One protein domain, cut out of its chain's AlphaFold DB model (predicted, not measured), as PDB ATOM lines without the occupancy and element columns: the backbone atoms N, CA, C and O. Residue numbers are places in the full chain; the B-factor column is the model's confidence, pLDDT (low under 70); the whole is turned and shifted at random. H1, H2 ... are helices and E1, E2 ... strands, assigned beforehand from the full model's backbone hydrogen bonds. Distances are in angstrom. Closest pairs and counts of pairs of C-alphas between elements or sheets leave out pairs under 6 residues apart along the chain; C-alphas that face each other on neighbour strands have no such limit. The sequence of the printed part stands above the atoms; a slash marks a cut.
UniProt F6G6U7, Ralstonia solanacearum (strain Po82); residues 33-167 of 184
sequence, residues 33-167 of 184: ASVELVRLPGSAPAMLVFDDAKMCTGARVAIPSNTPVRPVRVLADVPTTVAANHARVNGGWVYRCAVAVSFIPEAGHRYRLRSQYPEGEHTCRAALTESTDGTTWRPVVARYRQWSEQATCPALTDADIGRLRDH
ATOM      1  N   ALA A  33      14.460   9.959  65.540       97.12
ATOM      2  CA  ALA A  33      13.346  10.881  65.376       97.12
ATOM      3  C   ALA A  33      13.862  12.291  65.078       97.12
ATOM      4  O   ALA A  33      15.041  12.585  65.304       97.12
ATOM      5  N   SER A  34      12.987  13.172  64.594       97.44
ATOM      6  CA  SER A  34      13.318  14.588  64.419       97.44
ATOM      7  C   SER A  34      12.682  15.442  65.506       97.44
ATOM      8  O   SER A  34      11.522  15.256  65.853       97.44
ATOM      9  N   VAL A  35      13.435  16.402  66.036       97.81
ATOM     10  CA  VAL A  35      12.955  17.397  66.995       97.81
ATOM     11  C   VAL A  35      13.181  18.782  66.404       97.81
ATOM     12  O   VAL A  35      14.300  19.150  66.054       97.81
ATOM     13  N   GLU A  36      12.114  19.555  66.278       95.88
ATOM     14  CA  GLU A  36      12.124  20.919  65.768       95.88
ATOM     15  C   GLU A  36      11.922  21.907  66.922       95.88
ATOM     16  O   GLU A  36      10.938  21.824  67.656       95.88
ATOM     17  N   LEU A  37      12.831  22.874  67.073       95.31
ATOM     18  CA  LEU A  37      12.602  24.026  67.944       95.31
ATOM     19  C   LEU A  37      11.709  25.038  67.220       95.31
ATOM     20  O   LEU A  37      12.119  25.640  66.228       95.31
ATOM     21  N   VAL A  38      10.527  25.293  67.770       92.81
ATOM     22  CA  VAL A  38       9.623  26.345  67.302       92.81
ATOM     23  C   VAL A  38       9.886  27.611  68.112       92.81
ATOM     24  O   VAL A  38       9.666  27.651  69.326       92.81
ATOM     25  N   ARG A  39      10.358  28.662  67.438       88.75
ATOM     26  CA  ARG A  39      10.559  29.979  68.049       88.75
ATOM     27  C   ARG A  39       9.281  30.794  67.987       88.75
ATOM     28  O   ARG A  39       8.713  30.984  66.915       88.75
ATOM     29  N   LEU A  40       8.861  31.284  69.143       85.94
ATOM     30  CA  LEU A  40       7.746  32.212  69.251       85.94
ATOM     31  C   LEU A  40       8.238  33.651  69.023       85.94
ATOM     32  O   LEU A  40       9.414  33.937  69.276       85.94
ATOM     33  N   PRO A  41       7.375  34.568  68.557       81.88
ATOM     34  CA  PRO A  41       7.734  35.977  68.414       81.88
ATOM     35  C   PRO A  41       8.351  36.549  69.700       81.88
ATOM     36  O   PRO A  41       7.898  36.251  70.802       81.88
ATOM     37  N   GLY A  42       9.413  37.350  69.563       77.31
ATOM     38  CA  GLY A  42      10.124  37.944  70.707       77.31
ATOM     39  C   GLY A  42      11.007  36.971  71.505       77.31
ATOM     40  O   GLY A  42      11.520  37.335  72.562       77.31
ATOM     41  N   SER A  43      11.203  35.741  71.018       78.19
ATOM     42  CA  SER A  43      11.951  34.687  71.705       78.19
ATOM     43  C   SER A  43      12.892  33.954  70.739       78.19
ATOM     44  O   SER A  43      12.472  33.439  69.703       78.19
ATOM     45  N   ALA A  44      14.184  33.886  71.073       87.19
ATOM     46  CA  ALA A  44      15.199  33.217  70.249       87.19
ATOM     47  C   ALA A  44      16.087  32.251  71.057       87.19
ATOM     48  O   ALA A  44      17.318  32.400  71.073       87.19
ATOM     49  N   PRO A  45      15.493  31.247  71.731       91.06
ATOM     50  CA  PRO A  45      16.248  30.294  72.527       91.06
ATOM     51  C   PRO A  45      17.234  29.495  71.675       91.06
ATOM     52  O   PRO A  45      17.015  29.247  70.480       91.06
ATOM     53  N   ALA A  46      18.313  29.071  72.327       92.44
ATOM     54  CA  ALA A  46      19.148  27.991  71.830       92.44
ATOM     55  C   ALA A  46      18.473  26.647  72.125       92.44
ATOM     56  O   ALA A  46      17.847  26.479  73.174       92.44
ATOM     57  N   MET A  47      18.637  25.684  71.223       95.06
ATOM     58  CA  MET A  47      18.287  24.291  71.463       95.06
ATOM     59  C   MET A  47      19.521  23.525  71.928       95.06
ATOM     60  O   MET A  47      20.549  23.516  71.241       95.06
ATOM     61  N   LEU A  48      19.393  22.856  73.068       93.81
ATOM     62  CA  LEU A  48      20.406  21.963  73.617       93.81
ATOM     63  C   LEU A  48      19.937  20.509  73.533       93.81
ATOM     64  O   LEU A  48      18.741  20.238  73.634       93.81
ATOM     65  N   VAL A  49      20.887  19.589  73.395       94.12
ATOM     66  CA  VAL A  49      20.699  18.139  73.549       94.12
ATOM     67  C   VAL A  49      21.703  17.659  74.590       94.12
ATOM     68  O   VAL A  49      22.838  18.124  74.589       94.12
ATOM     69  N   PHE A  50      21.296  16.775  75.493       91.81
ATOM     70  CA  PHE A  50      22.157  16.294  76.575       91.81
ATOM     71  C   PHE A  50      22.647  14.878  76.300       91.81
ATOM     72  O   PHE A  50      21.854  14.027  75.897       91.81
ATOM     73  N   ASP A  51      23.934  14.636  76.561       88.94
ATOM     74  CA  ASP A  51      24.542  13.304  76.459       88.94
ATOM     75  C   ASP A  51      23.941  12.340  77.504       88.94
ATOM     76  O   ASP A  51      23.711  11.168  77.209       88.94
ATOM     77  N   ASP A  52      23.630  12.839  78.708       89.00
ATOM     78  CA  ASP A  52      22.934  12.088  79.760       89.00
ATOM     79  C   ASP A  52      21.546  12.683  80.033       89.00
ATOM     80  O   ASP A  52      21.394  13.727  80.681       89.00
ATOM     81  N   ALA A  53      20.514  11.975  79.571       88.44
ATOM     82  CA  ALA A  53      19.126  12.359  79.781       88.44
ATOM     83  C   ALA A  53      18.687  12.282  81.254       88.44
ATOM     84  O   ALA A  53      17.846  13.072  81.681       88.44
ATOM     85  N   LYS A  54      19.242  11.371  82.059       88.31
ATOM     86  CA  LYS A  54      18.873  11.225  83.474       88.31
ATOM     87  C   LYS A  54      19.387  12.415  84.275       88.31
ATOM     88  O   LYS A  54      18.614  13.034  85.005       88.31
ATOM     89  N   MET A  55      20.650  12.778  84.078       86.88
ATOM     90  CA  MET A  55      21.335  13.788  84.893       86.88
ATOM     91  C   MET A  55      21.353  15.196  84.284       86.88
ATOM     92  O   MET A  55      21.802  16.122  84.953       86.88
ATOM     93  N   CYS A  56      20.897  15.386  83.036       85.94
ATOM     94  CA  CYS A  56      21.087  16.649  82.303       85.94
ATOM     95  C   CYS A  56      22.568  17.073  82.265       85.94
ATOM     96  O   CYS A  56      22.897  18.242  82.478       85.94
ATOM     97  N   THR A  57      23.476  16.132  82.000       86.31
ATOM     98  CA  THR A  57      24.911  16.428  81.850       86.31
ATOM     99  C   THR A  57      25.351  16.293  80.393       86.31
ATOM    100  O   THR A  57      24.644  15.720  79.563       86.31
ATOM    101  N   GLY A  58      26.498  16.894  80.058       86.69
ATOM    102  CA  GLY A  58      27.019  16.887  78.689       86.69
ATOM    103  C   GLY A  58      26.132  17.663  77.714       86.69
ATOM    104  O   GLY A  58      25.770  17.150  76.663       86.69
ATOM    105  N   ALA A  59      25.734  18.888  78.073       88.62
ATOM    106  CA  ALA A  59      24.927  19.729  77.194       88.62
ATOM    107  C   ALA A  59      25.680  20.055  75.892       88.62
ATOM    108  O   ALA A  59      26.779  20.614  75.901       88.62
ATOM    109  N   ARG A  60      25.051  19.752  74.760       91.50
ATOM    110  CA  ARG A  60      25.531  20.049  73.412       91.50
ATOM    111  C   ARG A  60      24.609  21.050  72.734       91.50
ATOM    112  O   ARG A  60      23.388  20.923  72.797       91.50
ATOM    113  N   VAL A  61      25.176  22.035  72.046       93.44
ATOM    114  CA  VAL A  61      24.389  23.021  71.292       93.44
ATOM    115  C   VAL A  61      23.984  22.418  69.951       93.44
ATOM    116  O   VAL A  61      24.841  22.184  69.098       93.44
ATOM    117  N   ALA A  62      22.688  22.183  69.752       95.00
ATOM    118  CA  ALA A  62      22.145  21.704  68.479       95.00
ATOM    119  C   ALA A  62      21.734  22.853  67.553       95.00
ATOM    120  O   ALA A  62      21.989  22.804  66.349       95.00
ATOM    121  N   ILE A  63      21.133  23.902  68.123       94.81
ATOM    122  CA  ILE A  63      20.764  25.132  67.413       94.81
ATOM    123  C   ILE A  63      21.156  26.317  68.301       94.81
ATOM    124  O   ILE A  63      20.572  26.477  69.374       94.81
ATOM    125  N   PRO A  64      22.119  27.161  67.904       92.50
ATOM    126  CA  PRO A  64      22.450  28.361  68.663       92.50
ATOM    127  C   PRO A  64      21.296  29.378  68.710       92.50
ATOM    128  O   PRO A  64      20.398  29.391  67.863       92.50
ATOM    129  N   SER A  65      21.323  30.278  69.693       89.38
ATOM    130  CA  SER A  65      20.406  31.424  69.721       89.38
ATOM    131  C   SER A  65      20.564  32.269  68.454       89.38
ATOM    132  O   SER A  65      21.665  32.414  67.929       89.38
ATOM    133  N   ASN A  66      19.463  32.845  67.970       84.81
ATOM    134  CA  ASN A  66      19.425  33.736  66.798       84.81
ATOM    135  C   ASN A  66      19.861  33.127  65.447       84.81
ATOM    136  O   ASN A  66      19.892  33.840  64.451       84.81
ATOM    137  N   THR A  67      20.138  31.822  65.355       88.19
ATOM    138  CA  THR A  67      20.385  31.147  64.063       88.19
ATOM    139  C   THR A  67      19.100  30.567  63.472       88.19
ATOM    140  O   THR A  67      18.173  30.295  64.236       88.19
ATOM    141  N   PRO A  68      19.010  30.317  62.154       89.88
ATOM    142  CA  PRO A  68      17.863  29.625  61.568       89.88
ATOM    143  C   PRO A  68      17.560  28.299  62.281       89.88
ATOM    144  O   PRO A  68      18.478  27.558  62.644       89.88
ATOM    145  N   VAL A  69      16.274  28.018  62.504       91.56
ATOM    146  CA  VAL A  69      15.824  26.739  63.069       91.56
ATOM    147  C   VAL A  69      15.801  25.666  61.986       91.56
ATOM    148  O   VAL A  69      15.562  25.949  60.814       91.56
ATOM    149  N   ARG A  70      16.067  24.425  62.387       94.06
ATOM    150  CA  ARG A  70      16.018  23.236  61.534       94.06
ATOM    151  C   ARG A  70      15.604  22.028  62.377       94.06
ATOM    152  O   ARG A  70      15.838  22.050  63.587       94.06
ATOM    153  N   PRO A  71      15.058  20.964  61.776       95.44
ATOM    154  CA  PRO A  71      14.913  19.692  62.471       95.44
ATOM    155  C   PRO A  71      16.284  19.166  62.921       95.44
ATOM    156  O   PRO A  71      17.255  19.228  62.162       95.44
ATOM    157  N   VAL A  72      16.353  18.663  64.152       97.38
ATOM    158  CA  VAL A  72      17.522  17.999  64.740       97.38
ATOM    159  C   VAL A  72      17.204  16.520  64.897       97.38
ATOM    160  O   VAL A  72      16.172  16.171  65.467       97.38
ATOM    161  N   ARG A  73      18.073  15.638  64.403       97.62
ATOM    162  CA  ARG A  73      17.920  14.188  64.599       97.62
ATOM    163  C   ARG A  73      18.410  13.773  65.981       97.62
ATOM    164  O   ARG A  73      19.528  14.112  66.345       97.62
ATOM    165  N   VAL A  74      17.617  12.982  66.696       96.81
ATOM    166  CA  VAL A  74      17.981  12.353  67.979       96.81
ATOM    167  C   VAL A  74      17.791  10.841  67.892       96.81
ATOM    168  O   VAL A  74      17.015  10.372  67.058       96.81
ATOM    169  N   LEU A  75      18.503  10.067  68.717       95.62
ATOM    170  CA  LEU A  75      18.325   8.612  68.768       95.62
ATOM    171  C   LEU A  75      16.910   8.267  69.226       95.62
ATOM    172  O   LEU A  75      16.432   8.841  70.196       95.62
ATOM    173  N   ALA A  76      16.271   7.335  68.525       94.06
ATOM    174  CA  ALA A  76      14.973   6.792  68.901       94.06
ATOM    175  C   ALA A  76      15.105   5.678  69.951       94.06
ATOM    176  O   ALA A  76      16.175   5.092  70.121       94.06
ATOM    177  N   ASP A  77      13.996   5.376  70.623       91.56
ATOM    178  CA  ASP A  77      13.794   4.270  71.565       91.56
ATOM    179  C   ASP A  77      14.701   4.310  72.812       91.56
ATOM    180  O   ASP A  77      14.798   3.342  73.569       91.56
ATOM    181  N   VAL A  78      15.360   5.447  73.063       91.25
ATOM    182  CA  VAL A  78      16.218   5.683  74.230       91.25
ATOM    183  C   VAL A  78      15.846   6.995  74.925       91.25
ATOM    184  O   VAL A  78      15.458   7.952  74.251       91.25
ATOM    185  N   PRO A  79      15.982   7.088  76.264       92.88
ATOM    186  CA  PRO A  79      15.766   8.341  76.978       92.88
ATOM    187  C   PRO A  79      16.607   9.469  76.384       92.88
ATOM    188  O   PRO A  79      17.832   9.400  76.353       92.88
ATOM    189  N   THR A  80      15.927  10.515  75.929       93.88
ATOM    190  CA  THR A  80      16.525  11.694  75.308       93.88
ATOM    191  C   THR A  80      16.107  12.923  76.092       93.88
ATOM    192  O   THR A  80      14.962  13.030  76.527       93.88
ATOM    193  N   THR A  81      17.027  13.869  76.282       94.31
ATOM    194  CA  THR A  81      16.699  15.186  76.835       94.31
ATOM    195  C   THR A  81      17.120  16.281  75.873       94.31
ATOM    196  O   THR A  81      18.284  16.375  75.481       94.31
ATOM    197  N   VAL A  82      16.157  17.127  75.525       95.00
ATOM    198  CA  VAL A  82      16.365  18.367  74.775       95.00
ATOM    199  C   VAL A  82      16.006  19.547  75.663       95.00
ATOM    200  O   VAL A  82      15.201  19.399  76.576       95.00
ATOM    201  N   ALA A  83      16.557  20.728  75.416       92.50
ATOM    202  CA  ALA A  83      16.150  21.920  76.149       92.50
ATOM    203  C   ALA A  83      16.072  23.153  75.270       92.50
ATOM    204  O   ALA A  83      16.818  23.290  74.300       92.50
ATOM    205  N   ALA A  84      15.211  24.077  75.680       92.56
ATOM    206  CA  ALA A  84      15.244  25.449  75.216       92.56
ATOM    207  C   ALA A  84      15.938  26.315  76.269       92.56
ATOM    208  O   ALA A  84      15.512  26.356  77.423       92.56
ATOM    209  N   ASN A  85      17.007  26.993  75.864       91.00
ATOM    210  CA  ASN A  85      17.796  27.869  76.719       91.00
ATOM    211  C   ASN A  85      17.623  29.321  76.269       91.00
ATOM    212  O   ASN A  85      18.060  29.701  75.178       91.00
ATOM    213  N   HIS A  86      16.962  30.119  77.103       88.81
ATOM    214  CA  HIS A  86      16.687  31.527  76.860       88.81
ATOM    215  C   HIS A  86      17.737  32.399  77.534       88.81
ATOM    216  O   HIS A  86      18.128  32.171  78.680       88.81
ATOM    217  N   ALA A  87      18.141  33.449  76.829       86.44
ATOM    218  CA  ALA A  87      18.924  34.537  77.382       86.44
ATOM    219  C   ALA A  87      18.275  35.855  76.971       86.44
ATOM    220  O   ALA A  87      17.953  36.061  75.800       86.44
ATOM    221  N   ARG A  88      18.086  36.743  77.940       81.62
ATOM    222  CA  ARG A  88      17.557  38.086  77.737       81.62
ATOM    223  C   ARG A  88      18.506  39.096  78.325       81.62
ATOM    224  O   ARG A  88      18.939  38.950  79.462       81.62
ATOM    225  N   VAL A  89      18.803  40.125  77.550       79.25
ATOM    226  CA  VAL A  89      19.615  41.250  78.002       79.25
ATOM    227  C   VAL A  89      18.663  42.394  78.322       79.25
ATOM    228  O   VAL A  89      17.894  42.801  77.456       79.25
ATOM    229  N   ASN A  90      18.697  42.892  79.555       77.31
ATOM    230  CA  ASN A  90      17.965  44.092  79.949       77.31
ATOM    231  C   ASN A  90      18.918  45.023  80.709       77.31
ATOM    232  O   ASN A  90      19.384  44.701  81.808       77.31
ATOM    233  N   GLY A  91      19.256  46.155  80.086       81.81
ATOM    234  CA  GLY A  91      20.320  47.040  80.555       81.81
ATOM    235  C   GLY A  91      21.664  46.309  80.625       81.81
ATOM    236  O   GLY A  91      22.120  45.745  79.633       81.81
ATOM    237  N   GLY A  92      22.289  46.312  81.806       81.06
ATOM    238  CA  GLY A  92      23.556  45.618  82.074       81.06
ATOM    239  C   GLY A  92      23.425  44.163  82.546       81.06
ATOM    240  O   GLY A  92      24.445  43.530  82.805       81.06
ATOM    241  N   TRP A  93      22.206  43.627  82.676       79.06
ATOM    242  CA  TRP A  93      21.961  42.293  83.233       79.06
ATOM    243  C   TRP A  93      21.547  41.288  82.158       79.06
ATOM    244  O   TRP A  93      20.775  41.609  81.250       79.06
ATOM    245  N   VAL A  94      22.033  40.049  82.289       81.19
ATOM    246  CA  VAL A  94      21.637  38.917  81.442       81.19
ATOM    247  C   VAL A  94      20.793  37.950  82.263       81.19
ATOM    248  O   VAL A  94      21.317  37.213  83.094       81.19
ATOM    249  N   TYR A  95      19.496  37.919  81.988       81.81
ATOM    250  CA  TYR A  95      18.553  36.979  82.581       81.81
ATOM    251  C   TYR A  95      18.552  35.689  81.776       81.81
ATOM    252  O   TYR A  95      18.418  35.708  80.548       81.81
ATOM    253  N   ARG A  96      18.717  34.561  82.461       84.56
ATOM    254  CA  ARG A  96      18.783  33.242  81.836       84.56
ATOM    255  C   ARG A  96      17.726  32.344  82.412       84.56
ATOM    256  O   ARG A  96      17.490  32.341  83.617       84.56
ATOM    257  N   CYS A  97      17.143  31.547  81.542       86.19
ATOM    258  CA  CYS A  97      16.172  30.574  81.962       86.19
ATOM    259  C   CYS A  97      16.129  29.441  80.942       86.19
ATOM    260  O   CYS A  97      16.074  29.670  79.732       86.19
ATOM    261  N   ALA A  98      16.203  28.210  81.435       87.31
ATOM    262  CA  ALA A  98      16.226  27.029  80.601       87.31
ATOM    263  C   ALA A  98      15.202  26.007  81.082       87.31
ATOM    264  O   ALA A  98      14.904  25.890  82.272       87.31
ATOM    265  N   VAL A  99      14.651  25.266  80.129       88.81
ATOM    266  CA  VAL A  99      13.690  24.199  80.393       88.81
ATOM    267  C   VAL A  99      14.046  22.986  79.547       88.81
ATOM    268  O   VAL A  99      14.084  23.052  78.317       88.81
ATOM    269  N   ALA A 100      14.351  21.889  80.234       90.81
ATOM    270  CA  ALA A 100      14.673  20.596  79.657       90.81
ATOM    271  C   ALA A 100      13.408  19.758  79.584       90.81
ATOM    272  O   ALA A 100      12.582  19.779  80.495       90.81
ATOM    273  N   VAL A 101      13.294  18.994  78.509       92.88
ATOM    274  CA  VAL A 101      12.212  18.061  78.257       92.88
ATOM    275  C   VAL A 101      12.824  16.705  77.972       92.88
ATOM    276  O   VAL A 101      13.615  16.548  77.043       92.88
ATOM    277  N   SER A 102      12.460  15.738  78.804       93.25
ATOM    278  CA  SER A 102      12.993  14.376  78.767       93.25
ATOM    279  C   SER A 102      11.887  13.432  78.344       93.25
ATOM    280  O   SER A 102      10.811  13.456  78.939       93.25
ATOM    281  N   PHE A 103      12.132  12.634  77.319       94.12
ATOM    282  CA  PHE A 103      11.137  11.765  76.702       94.12
ATOM    283  C   PHE A 103      11.838  10.616  75.973       94.12
ATOM    284  O   PHE A 103      13.068  10.597  75.876       94.12
ATOM    285  N   ILE A 104      11.067   9.649  75.481       94.31
ATOM    286  CA  ILE A 104      11.581   8.558  74.649       94.31
ATOM    287  C   ILE A 104      11.019   8.754  73.241       94.31
ATOM    288  O   ILE A 104       9.841   8.481  73.031       94.31
ATOM    289  N   PRO A 105      11.808   9.303  72.302       94.75
ATOM    290  CA  PRO A 105      11.376   9.483  70.923       94.75
ATOM    291  C   PRO A 105      11.175   8.144  70.213       94.75
ATOM    292  O   PRO A 105      12.023   7.263  70.306       94.75
ATOM    293  N   GLU A 106      10.124   8.028  69.416       94.94
ATOM    294  CA  GLU A 106       9.852   6.877  68.560       94.94
ATOM    295  C   GLU A 106      10.423   7.087  67.150       94.94
ATOM    296  O   GLU A 106      10.437   8.192  66.594       94.94
ATOM    297  N   ALA A 107      10.938   6.013  66.550       94.50
ATOM    298  CA  ALA A 107      11.608   6.095  65.256       94.50
ATOM    299  C   ALA A 107      10.657   6.574  64.143       94.50
ATOM    300  O   ALA A 107       9.571   6.033  63.957       94.50
ATOM    301  N   GLY A 108      11.099   7.556  63.352       92.88
ATOM    302  CA  GLY A 108      10.312   8.117  62.246       92.88
ATOM    303  C   GLY A 108       9.259   9.150  62.662       92.88
ATOM    304  O   GLY A 108       8.704   9.819  61.790       92.88
ATOM    305  N   HIS A 109       9.029   9.339  63.964       95.94
ATOM    306  CA  HIS A 109       8.130  10.370  64.467       95.94
ATOM    307  C   HIS A 109       8.798  11.751  64.416       95.94
ATOM    308  O   HIS A 109      10.025  11.893  64.313       95.94
ATOM    309  N   ARG A 110       7.964  12.792  64.452       97.50
ATOM    310  CA  ARG A 110       8.389  14.193  64.436       97.50
ATOM    311  C   ARG A 110       7.941  14.866  65.713       97.50
ATOM    312  O   ARG A 110       6.784  14.754  66.093       97.50
ATOM    313  N   TYR A 111       8.829  15.634  66.314       97.56
ATOM    314  CA  TYR A 111       8.584  16.338  67.559       97.56
ATOM    315  C   TYR A 111       8.775  17.838  67.381       97.56
ATOM    316  O   TYR A 111       9.651  18.279  66.637       97.56
ATOM    317  N   ARG A 112       7.984  18.632  68.098       95.94
ATOM    318  CA  ARG A 112       8.104  20.088  68.161       95.94
ATOM    319  C   ARG A 112       8.244  20.534  69.597       95.94
ATOM    320  O   ARG A 112       7.351  20.315  70.408       95.94
ATOM    321  N   LEU A 113       9.355  21.199  69.882       95.12
ATOM    322  CA  LEU A 113       9.592  21.891  71.135       95.12
ATOM    323  C   LEU A 113       9.219  23.362  70.958       95.12
ATOM    324  O   LEU A 113       9.929  24.117  70.295       95.12
ATOM    325  N   ARG A 114       8.116  23.779  71.572       92.75
ATOM    326  CA  ARG A 114       7.771  25.193  71.753       92.75
ATOM    327  C   ARG A 114       8.260  25.631  73.120       92.75
ATOM    328  O   ARG A 114       8.142  24.882  74.086       92.75
ATOM    329  N   SER A 115       8.801  26.839  73.219       89.69
ATOM    330  CA  SER A 115       9.126  27.413  74.522       89.69
ATOM    331  C   SER A 115       8.999  28.924  74.531       89.69
ATOM    332  O   SER A 115       9.224  29.596  73.520       89.69
ATOM    333  N   GLN A 116       8.692  29.447  75.706       87.88
ATOM    334  CA  GLN A 116       8.577  30.866  75.958       87.88
ATOM    335  C   GLN A 116       9.283  31.198  77.259       87.88
ATOM    336  O   GLN A 116       9.196  30.465  78.242       87.88
ATOM    337  N   TYR A 117       9.939  32.342  77.266       86.06
ATOM    338  CA  TYR A 117      10.306  33.027  78.487       86.06
ATOM    339  C   TYR A 117       9.476  34.311  78.472       86.06
ATOM    340  O   TYR A 117       9.727  35.109  77.583       86.06
ATOM    341  N   PRO A 118       8.409  34.489  79.271       81.62
ATOM    342  CA  PRO A 118       7.590  35.714  79.251       81.62
ATOM    343  C   PRO A 118       8.297  36.892  79.932       81.62
ATOM    344  O   PRO A 118       9.106  36.692  80.837       81.62
ATOM    345  N   GLU A 119       8.109  38.127  79.455       78.00
ATOM    346  CA  GLU A 119       8.714  39.308  80.107       78.00
ATOM    347  C   GLU A 119       8.204  39.465  81.545       78.00
ATOM    348  O   GLU A 119       7.025  39.261  81.809       78.00
ATOM    349  N   GLY A 120       9.100  39.797  82.478       75.44
ATOM    350  CA  GLY A 120       8.763  39.933  83.900       75.44
ATOM    351  C   GLY A 120       8.643  38.616  84.676       75.44
ATOM    352  O   GLY A 120       8.524  38.655  85.896       75.44
ATOM    353  N   GLU A 121       8.725  37.458  84.014       76.81
ATOM    354  CA  GLU A 121       8.774  36.160  84.692       76.81
ATOM    355  C   GLU A 121      10.217  35.708  84.963       76.81
ATOM    356  O   GLU A 121      11.161  36.057  84.249       76.81
ATOM    357  N   HIS A 122      10.387  34.874  85.991       75.19
ATOM    358  CA  HIS A 122      11.650  34.188  86.297       75.19
ATOM    359  C   HIS A 122      11.693  32.746  85.766       75.19
ATOM    360  O   HIS A 122      12.716  32.075  85.879       75.19
ATOM    361  N   THR A 123      10.597  32.274  85.170       79.25
ATOM    362  CA  THR A 123      10.400  30.883  84.749       79.25
ATOM    363  C   THR A 123      10.120  30.780  83.252       79.25
ATOM    364  O   THR A 123       9.518  31.674  82.659       79.25
ATOM    365  N   CYS A 124      10.526  29.668  82.634       82.75
ATOM    366  CA  CYS A 124      10.316  29.411  81.208       82.75
ATOM    367  C   CYS A 124       9.332  28.283  81.021       82.75
ATOM    368  O   CYS A 124       9.438  27.229  81.643       82.75
ATOM    369  N   ARG A 125       8.430  28.457  80.073       85.50
ATOM    370  CA  ARG A 125       7.433  27.455  79.725       85.50
ATOM    371  C   ARG A 125       7.906  26.701  78.494       85.50
ATOM    372  O   ARG A 125       8.525  27.289  77.604       85.50
ATOM    373  N   ALA A 126       7.625  25.407  78.436       88.06
ATOM    374  CA  ALA A 126       7.859  24.608  77.246       88.06
ATOM    375  C   ALA A 126       6.769  23.567  77.044       88.06
ATOM    376  O   ALA A 126       6.127  23.122  77.988       88.06
ATOM    377  N   ALA A 127       6.615  23.180  75.787       90.50
ATOM    378  CA  ALA A 127       5.660  22.204  75.316       90.50
ATOM    379  C   ALA A 127       6.343  21.328  74.269       90.50
ATOM    380  O   ALA A 127       6.906  21.850  73.303       90.50
ATOM    381  N   LEU A 128       6.287  20.011  74.457       92.88
ATOM    382  CA  LEU A 128       6.710  19.036  73.460       92.88
ATOM    383  C   LEU A 128       5.481  18.350  72.870       92.88
ATOM    384  O   LEU A 128       4.696  17.729  73.590       92.88
ATOM    385  N   THR A 129       5.330  18.470  71.556       93.94
ATOM    386  CA  THR A 129       4.290  17.780  70.798       93.94
ATOM    387  C   THR A 129       4.896  16.845  69.766       93.94
ATOM    388  O   THR A 129       6.020  17.051  69.316       93.94
ATOM    389  N   GLU A 130       4.151  15.816  69.395       94.81
ATOM    390  CA  GLU A 130       4.530  14.776  68.449       94.81
ATOM    391  C   GLU A 130       3.538  14.694  67.298       94.81
ATOM    392  O   GLU A 130       2.345  14.954  67.466       94.81
ATOM    393  N   SER A 131       4.043  14.299  66.136       94.31
ATOM    394  CA  SER A 131       3.272  14.001  64.947       94.31
ATOM    395  C   SER A 131       3.862  12.799  64.211       94.31
ATOM    396  O   SER A 131       5.076  12.716  63.996       94.31
ATOM    397  N   THR A 132       2.988  11.888  63.786       93.88
ATOM    398  CA  THR A 132       3.332  10.720  62.960       93.88
ATOM    399  C   THR A 132       3.061  10.954  61.472       93.88
ATOM    400  O   THR A 132       3.714  10.361  60.618       93.88
ATOM    401  N   ASP A 133       2.140  11.863  61.149       90.62
ATOM    402  CA  ASP A 133       1.702  12.226  59.794       90.62
ATOM    403  C   ASP A 133       2.279  13.576  59.313       90.62
ATOM    404  O   ASP A 133       2.199  13.925  58.137       90.62
ATOM    405  N   GLY A 134       2.894  14.343  60.217       86.81
ATOM    406  CA  GLY A 134       3.399  15.695  59.985       86.81
ATOM    407  C   GLY A 134       2.333  16.795  60.052       86.81
ATOM    408  O   GLY A 134       2.689  17.973  59.944       86.81
ATOM    409  N   THR A 135       1.059  16.452  60.239       88.31
ATOM    410  CA  THR A 135      -0.076  17.388  60.192       88.31
ATOM    411  C   THR A 135      -0.789  17.490  61.536       88.31
ATOM    412  O   THR A 135      -1.102  18.597  61.973       88.31
ATOM    413  N   THR A 136      -0.979  16.371  62.231       90.00
ATOM    414  CA  THR A 136      -1.639  16.306  63.535       90.00
ATOM    415  C   THR A 136      -0.596  16.296  64.644       90.00
ATOM    416  O   THR A 136       0.272  15.427  64.663       90.00
ATOM    417  N   TRP A 137      -0.694  17.236  65.586       89.12
ATOM    418  CA  TRP A 137       0.258  17.383  66.690       89.12
ATOM    419  C   TRP A 137      -0.408  17.092  68.032       89.12
ATOM    420  O   TRP A 137      -1.458  17.656  68.338       89.12
ATOM    421  N   ARG A 138       0.194  16.213  68.836       88.31
ATOM    422  CA  ARG A 138      -0.345  15.763  70.129       88.31
ATOM    423  C   ARG A 138       0.681  15.942  71.246       88.31
ATOM    424  O   ARG A 138       1.870  15.830  70.968       88.31
ATOM    425  N   PRO A 139       0.270  16.224  72.493       88.44
ATOM    426  CA  PRO A 139       1.198  16.284  73.620       88.44
ATOM    427  C   PRO A 139       1.938  14.959  73.833       88.44
ATOM    428  O   PRO A 139       1.345  13.890  73.700       88.44
ATOM    429  N   VAL A 140       3.216  15.047  74.199       86.31
ATOM    430  CA  VAL A 140       4.075  13.888  74.486       86.31
ATOM    431  C   VAL A 140       4.117  13.606  75.982       86.31
ATOM    432  O   VAL A 140       4.166  14.529  76.798       86.31
ATOM    433  N   VAL A 141       4.179  12.324  76.348       85.88
ATOM    434  CA  VAL A 141       4.541  11.905  77.708       85.88
ATOM    435  C   VAL A 141       6.004  12.268  77.956       85.88
ATOM    436  O   VAL A 141       6.920  11.632  77.437       85.88
ATOM    437  N   ALA A 142       6.227  13.326  78.731       88.88
ATOM    438  CA  ALA A 142       7.551  13.889  78.944       88.88
ATOM    439  C   ALA A 142       7.739  14.426  80.369       88.88
ATOM    440  O   ALA A 142       6.782  14.695  81.096       88.88
ATOM    441  N   ARG A 143       9.006  14.607  80.755       88.94
ATOM    442  CA  ARG A 143       9.431  15.223  82.015       88.94
ATOM    443  C   ARG A 143      10.077  16.572  81.776       88.94
ATOM    444  O   ARG A 143      11.142  16.648  81.159       88.94
ATOM    445  N   TYR A 144       9.435  17.606  82.305       87.81
ATOM    446  CA  TYR A 144       9.864  18.993  82.212       87.81
ATOM    447  C   TYR A 144      10.669  19.370  83.446       87.81
ATOM    448  O   TYR A 144      10.274  19.085  84.574       87.81
ATOM    449  N   ARG A 145      11.828  19.980  83.221       87.56
ATOM    450  CA  ARG A 145      12.787  20.312  84.270       87.56
ATOM    451  C   ARG A 145      13.350  21.689  83.985       87.56
ATOM    452  O   ARG A 145      14.155  21.860  83.071       87.56
ATOM    453  N   GLN A 146      12.880  22.682  84.726       83.12
ATOM    454  CA  GLN A 146      13.441  24.024  84.659       83.12
ATOM    455  C   GLN A 146      14.760  24.073  85.421       83.12
ATOM    456  O   GLN A 146      14.929  23.397  86.436       83.12
ATOM    457  N   TRP A 147      15.677  24.903  84.943       76.62
ATOM    458  CA  TRP A 147      16.808  25.338  85.742       76.62
ATOM    459  C   TRP A 147      17.200  26.767  85.359       76.62
ATOM    460  O   TRP A 147      17.142  27.176  84.195       76.62
ATOM    461  N   SER A 148      17.586  27.536  86.367       65.12
ATOM    462  CA  SER A 148      18.200  28.851  86.236       65.12
ATOM    463  C   SER A 148      19.565  28.784  86.915       65.12
ATOM    464  O   SER A 148      19.701  28.201  87.987       65.12
ATOM    465  N   GLU A 149      20.600  29.316  86.260       58.28
ATOM    466  CA  GLU A 149      21.952  29.516  86.825       58.28
ATOM    467  C   GLU A 149      22.759  28.253  87.211       58.28
ATOM    468  O   GLU A 149      23.972  28.334  87.391       58.28
ATOM    469  N   GLN A 150      22.137  27.074  87.271       55.16
ATOM    470  CA  GLN A 150      22.771  25.792  87.594       55.16
ATOM    471  C   GLN A 150      23.364  25.109  86.348       55.16
ATOM    472  O   GLN A 150      22.891  25.298  85.226       55.16
ATOM    473  N   ALA A 151      24.404  24.289  86.536       60.50
ATOM    474  CA  ALA A 151      25.044  23.547  85.443       60.50
ATOM    475  C   ALA A 151      24.206  22.355  84.939       60.50
ATOM    476  O   ALA A 151      24.396  21.909  83.808       60.50
ATOM    477  N   THR A 152      23.291  21.846  85.768       67.88
ATOM    478  CA  THR A 152      22.489  20.640  85.517       67.88
ATOM    479  C   THR A 152      21.048  20.856  85.960       67.88
ATOM    480  O   THR A 152      20.799  21.557  86.940       67.88
ATOM    481  N   CYS A 153      20.105  20.212  85.278       77.06
ATOM    482  CA  CYS A 153      18.714  20.169  85.718       77.06
ATOM    483  C   CYS A 153      18.506  19.050  86.775       77.06
ATOM    484  O   CYS A 153      19.357  18.161  86.886       77.06
ATOM    485  N   PRO A 154      17.400  19.047  87.550       82.94
ATOM    486  CA  PRO A 154      17.109  17.990  88.527       82.94
ATOM    487  C   PRO A 154      17.184  16.573  87.933       82.94
ATOM    488  O   PRO A 154      16.656  16.320  86.850       82.94
ATOM    489  N   ALA A 155      17.832  15.633  88.626       86.38
ATOM    490  CA  ALA A 155      18.004  14.273  88.117       86.38
ATOM    491  C   ALA A 155      16.672  13.505  88.045       86.38
ATOM    492  O   ALA A 155      15.830  13.627  88.931       86.38
ATOM    493  N   LEU A 156      16.506  12.681  87.008       86.81
ATOM    494  CA  LEU A 156      15.401  11.723  86.930       86.81
ATOM    495  C   LEU A 156      15.683  10.511  87.823       86.81
ATOM    496  O   LEU A 156      16.807  10.011  87.892       86.81
ATOM    497  N   THR A 157      14.641   9.996  88.465       88.38
ATOM    498  CA  THR A 157      14.670   8.699  89.148       88.38
ATOM    499  C   THR A 157      14.506   7.556  88.142       88.38
ATOM    500  O   THR A 157      14.036   7.755  87.021       88.38
ATOM    501  N   ASP A 158      14.838   6.323  88.528       85.12
ATOM    502  CA  ASP A 158      14.581   5.162  87.657       85.12
ATOM    503  C   ASP A 158      13.078   4.945  87.421       85.12
ATOM    504  O   ASP A 158      12.675   4.509  86.344       85.12
ATOM    505  N   ALA A 159      12.235   5.343  88.379       84.94
ATOM    506  CA  ALA A 159      10.784   5.347  88.224       84.94
ATOM    507  C   ALA A 159      10.302   6.396  87.203       84.94
ATOM    508  O   ALA A 159       9.310   6.171  86.512       84.94
ATOM    509  N   ASP A 160      10.984   7.537  87.070       84.69
ATOM    510  CA  ASP A 160      10.697   8.499  85.998       84.69
ATOM    511  C   ASP A 160      10.998   7.905  84.628       84.69
ATOM    512  O   ASP A 160      10.171   7.996  83.724       84.69
ATOM    513  N   ILE A 161      12.158   7.259  84.491       83.75
ATOM    514  CA  ILE A 161      12.562   6.604  83.244       83.75
ATOM    515  C   ILE A 161      11.618   5.446  82.902       83.75
ATOM    516  O   ILE A 161      11.227   5.316  81.745       83.75
ATOM    517  N   GLY A 162      11.218   4.641  83.891       80.94
ATOM    518  CA  GLY A 162      10.215   3.587  83.718       80.94
ATOM    519  C   GLY A 162       8.892   4.140  83.188       80.94
ATOM    520  O   GLY A 162       8.415   3.696  82.151       80.94
ATOM    521  N   ARG A 163       8.365   5.208  83.801       82.62
ATOM    522  CA  ARG A 163       7.125   5.861  83.344       82.62
ATOM    523  C   ARG A 163       7.213   6.395  81.913       82.62
ATOM    524  O   ARG A 163       6.255   6.253  81.158       82.62
ATOM    525  N   LEU A 164       8.357   6.978  81.538       83.62
ATOM    526  CA  LEU A 164       8.602   7.430  80.164       83.62
ATOM    527  C   LEU A 164       8.592   6.266  79.159       83.62
ATOM    528  O   LEU A 164       8.113   6.457  78.047       83.62
ATOM    529  N   ARG A 165       9.095   5.079  79.538       81.50
ATOM    530  CA  ARG A 165       9.065   3.862  78.699       81.50
ATOM    531  C   ARG A 165       7.676   3.271  78.571       81.50
ATOM    532  O   ARG A 165       7.307   2.821  77.497       81.50
ATOM    533  N   ASP A 166       6.914   3.296  79.653       77.62
ATOM    534  CA  ASP A 166       5.577   2.712  79.677       77.62
ATOM    535  C   ASP A 166       4.525   3.652  79.059       77.62
ATOM    536  O   ASP A 166       3.336   3.335  79.060       77.62
ATOM    537  N   HIS A 167       4.944   4.828  78.566       66.88
ATOM    538  CA  HIS A 167       4.084   5.900  78.050       66.88
ATOM    539  C   HIS A 167       2.934   6.253  79.013       66.88
ATOM    540  O   HIS A 167       1.852   6.689  78.612       66.88
TER     541      HIS A 167
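This is residues 33 to 167 of the 184 residues of a protein of Ralstonia solanacearum (strain Po82) (UniProt F6G6U7). Two strongly twisted sheets lie face to face as a sandwich, five strands (E3, E2, E5, E6, E9) over four (E4, E1, E7, E8), with the strands of the one at 25 degrees to those of the other. The turn of the long hairpin E5 and E6, residues 89 to 94, sticks out at one end, and the short helix H1 grazes the larger sheet near the other end of E6. The printed part has 135 residues, with nine named strands followed by one named helix, and its class is mostly strand. The larger sheet, in the order E3, E2, E5, E6, E9, is antiparallel; the smaller, in the order E4, E1, E7, E8, is mixed. The whole is compact, with a radius of gyration of the C-alphas of 14.4 A and spans of 46 by 34 by 22 A.

In the larger sheet, E5 is residues 80 to 90, 32.8 A long, and E6 is residues 93 to 103, 33.0 A. E2 is residues 46 to 52, E3 residues 57 to 63 and E9 residues 143 to 147. In the smaller sheet, E1, residues 33 to 39, begins at C-alpha 33 (13.346, 10.881, 65.376); E4 is residues 71 to 75, E7 residues 110 to 116, 20.3 A, and E8 residues 125 to 131, 20.4 A. H1, residues 158 to 165, ends at C-alpha 165 (9.065, 3.862, 78.699).

In the hairpin E5 and E6, N 84 and O 99 are 3.0 A apart. E2 is antiparallel to E5, with N 48 and O 83 at 2.9 A, and forms a hairpin with edge strand E3, with N 60 and O 49 at 2.8 A. On the other side of E6, edge strand E9 is antiparallel, with N 100 and O 145 at 2.8 A. In the second sheet E1 and E7 are parallel at 27 degrees, with N 36 and O 111 at 2.8 A. E4 is antiparallel to E1, with N 35 and O 72 at 2.8 A, and E7 and E8 form a hairpin, with N 112 and O 129 at 2.8 A. Residues 129 to 130 of E8 also pair, antiparallel, with residues 138 to 139. Between the sheets, the closest C-alphas of E6 and E8 are those of Val 99 and Ala 126, 6.6 A apart. H1 only grazes the larger sheet, with its residues 160 to 165; the closest C-alphas of H1 and E6 are those of Leu 164 and Phe 103, 6.1 A apart. In H1 every O i to N i+4 pair is within hydrogen-bond range.

The two C-alphas farthest apart, those of Gly 91 and Asp 166, are 46.7 A apart. The printed part has no cut, and the link E8 to E9, with 11 residues, is long. The mean pLDDT of the printed part is 87.5; residues 148 to 152 and residue 167 are under 70.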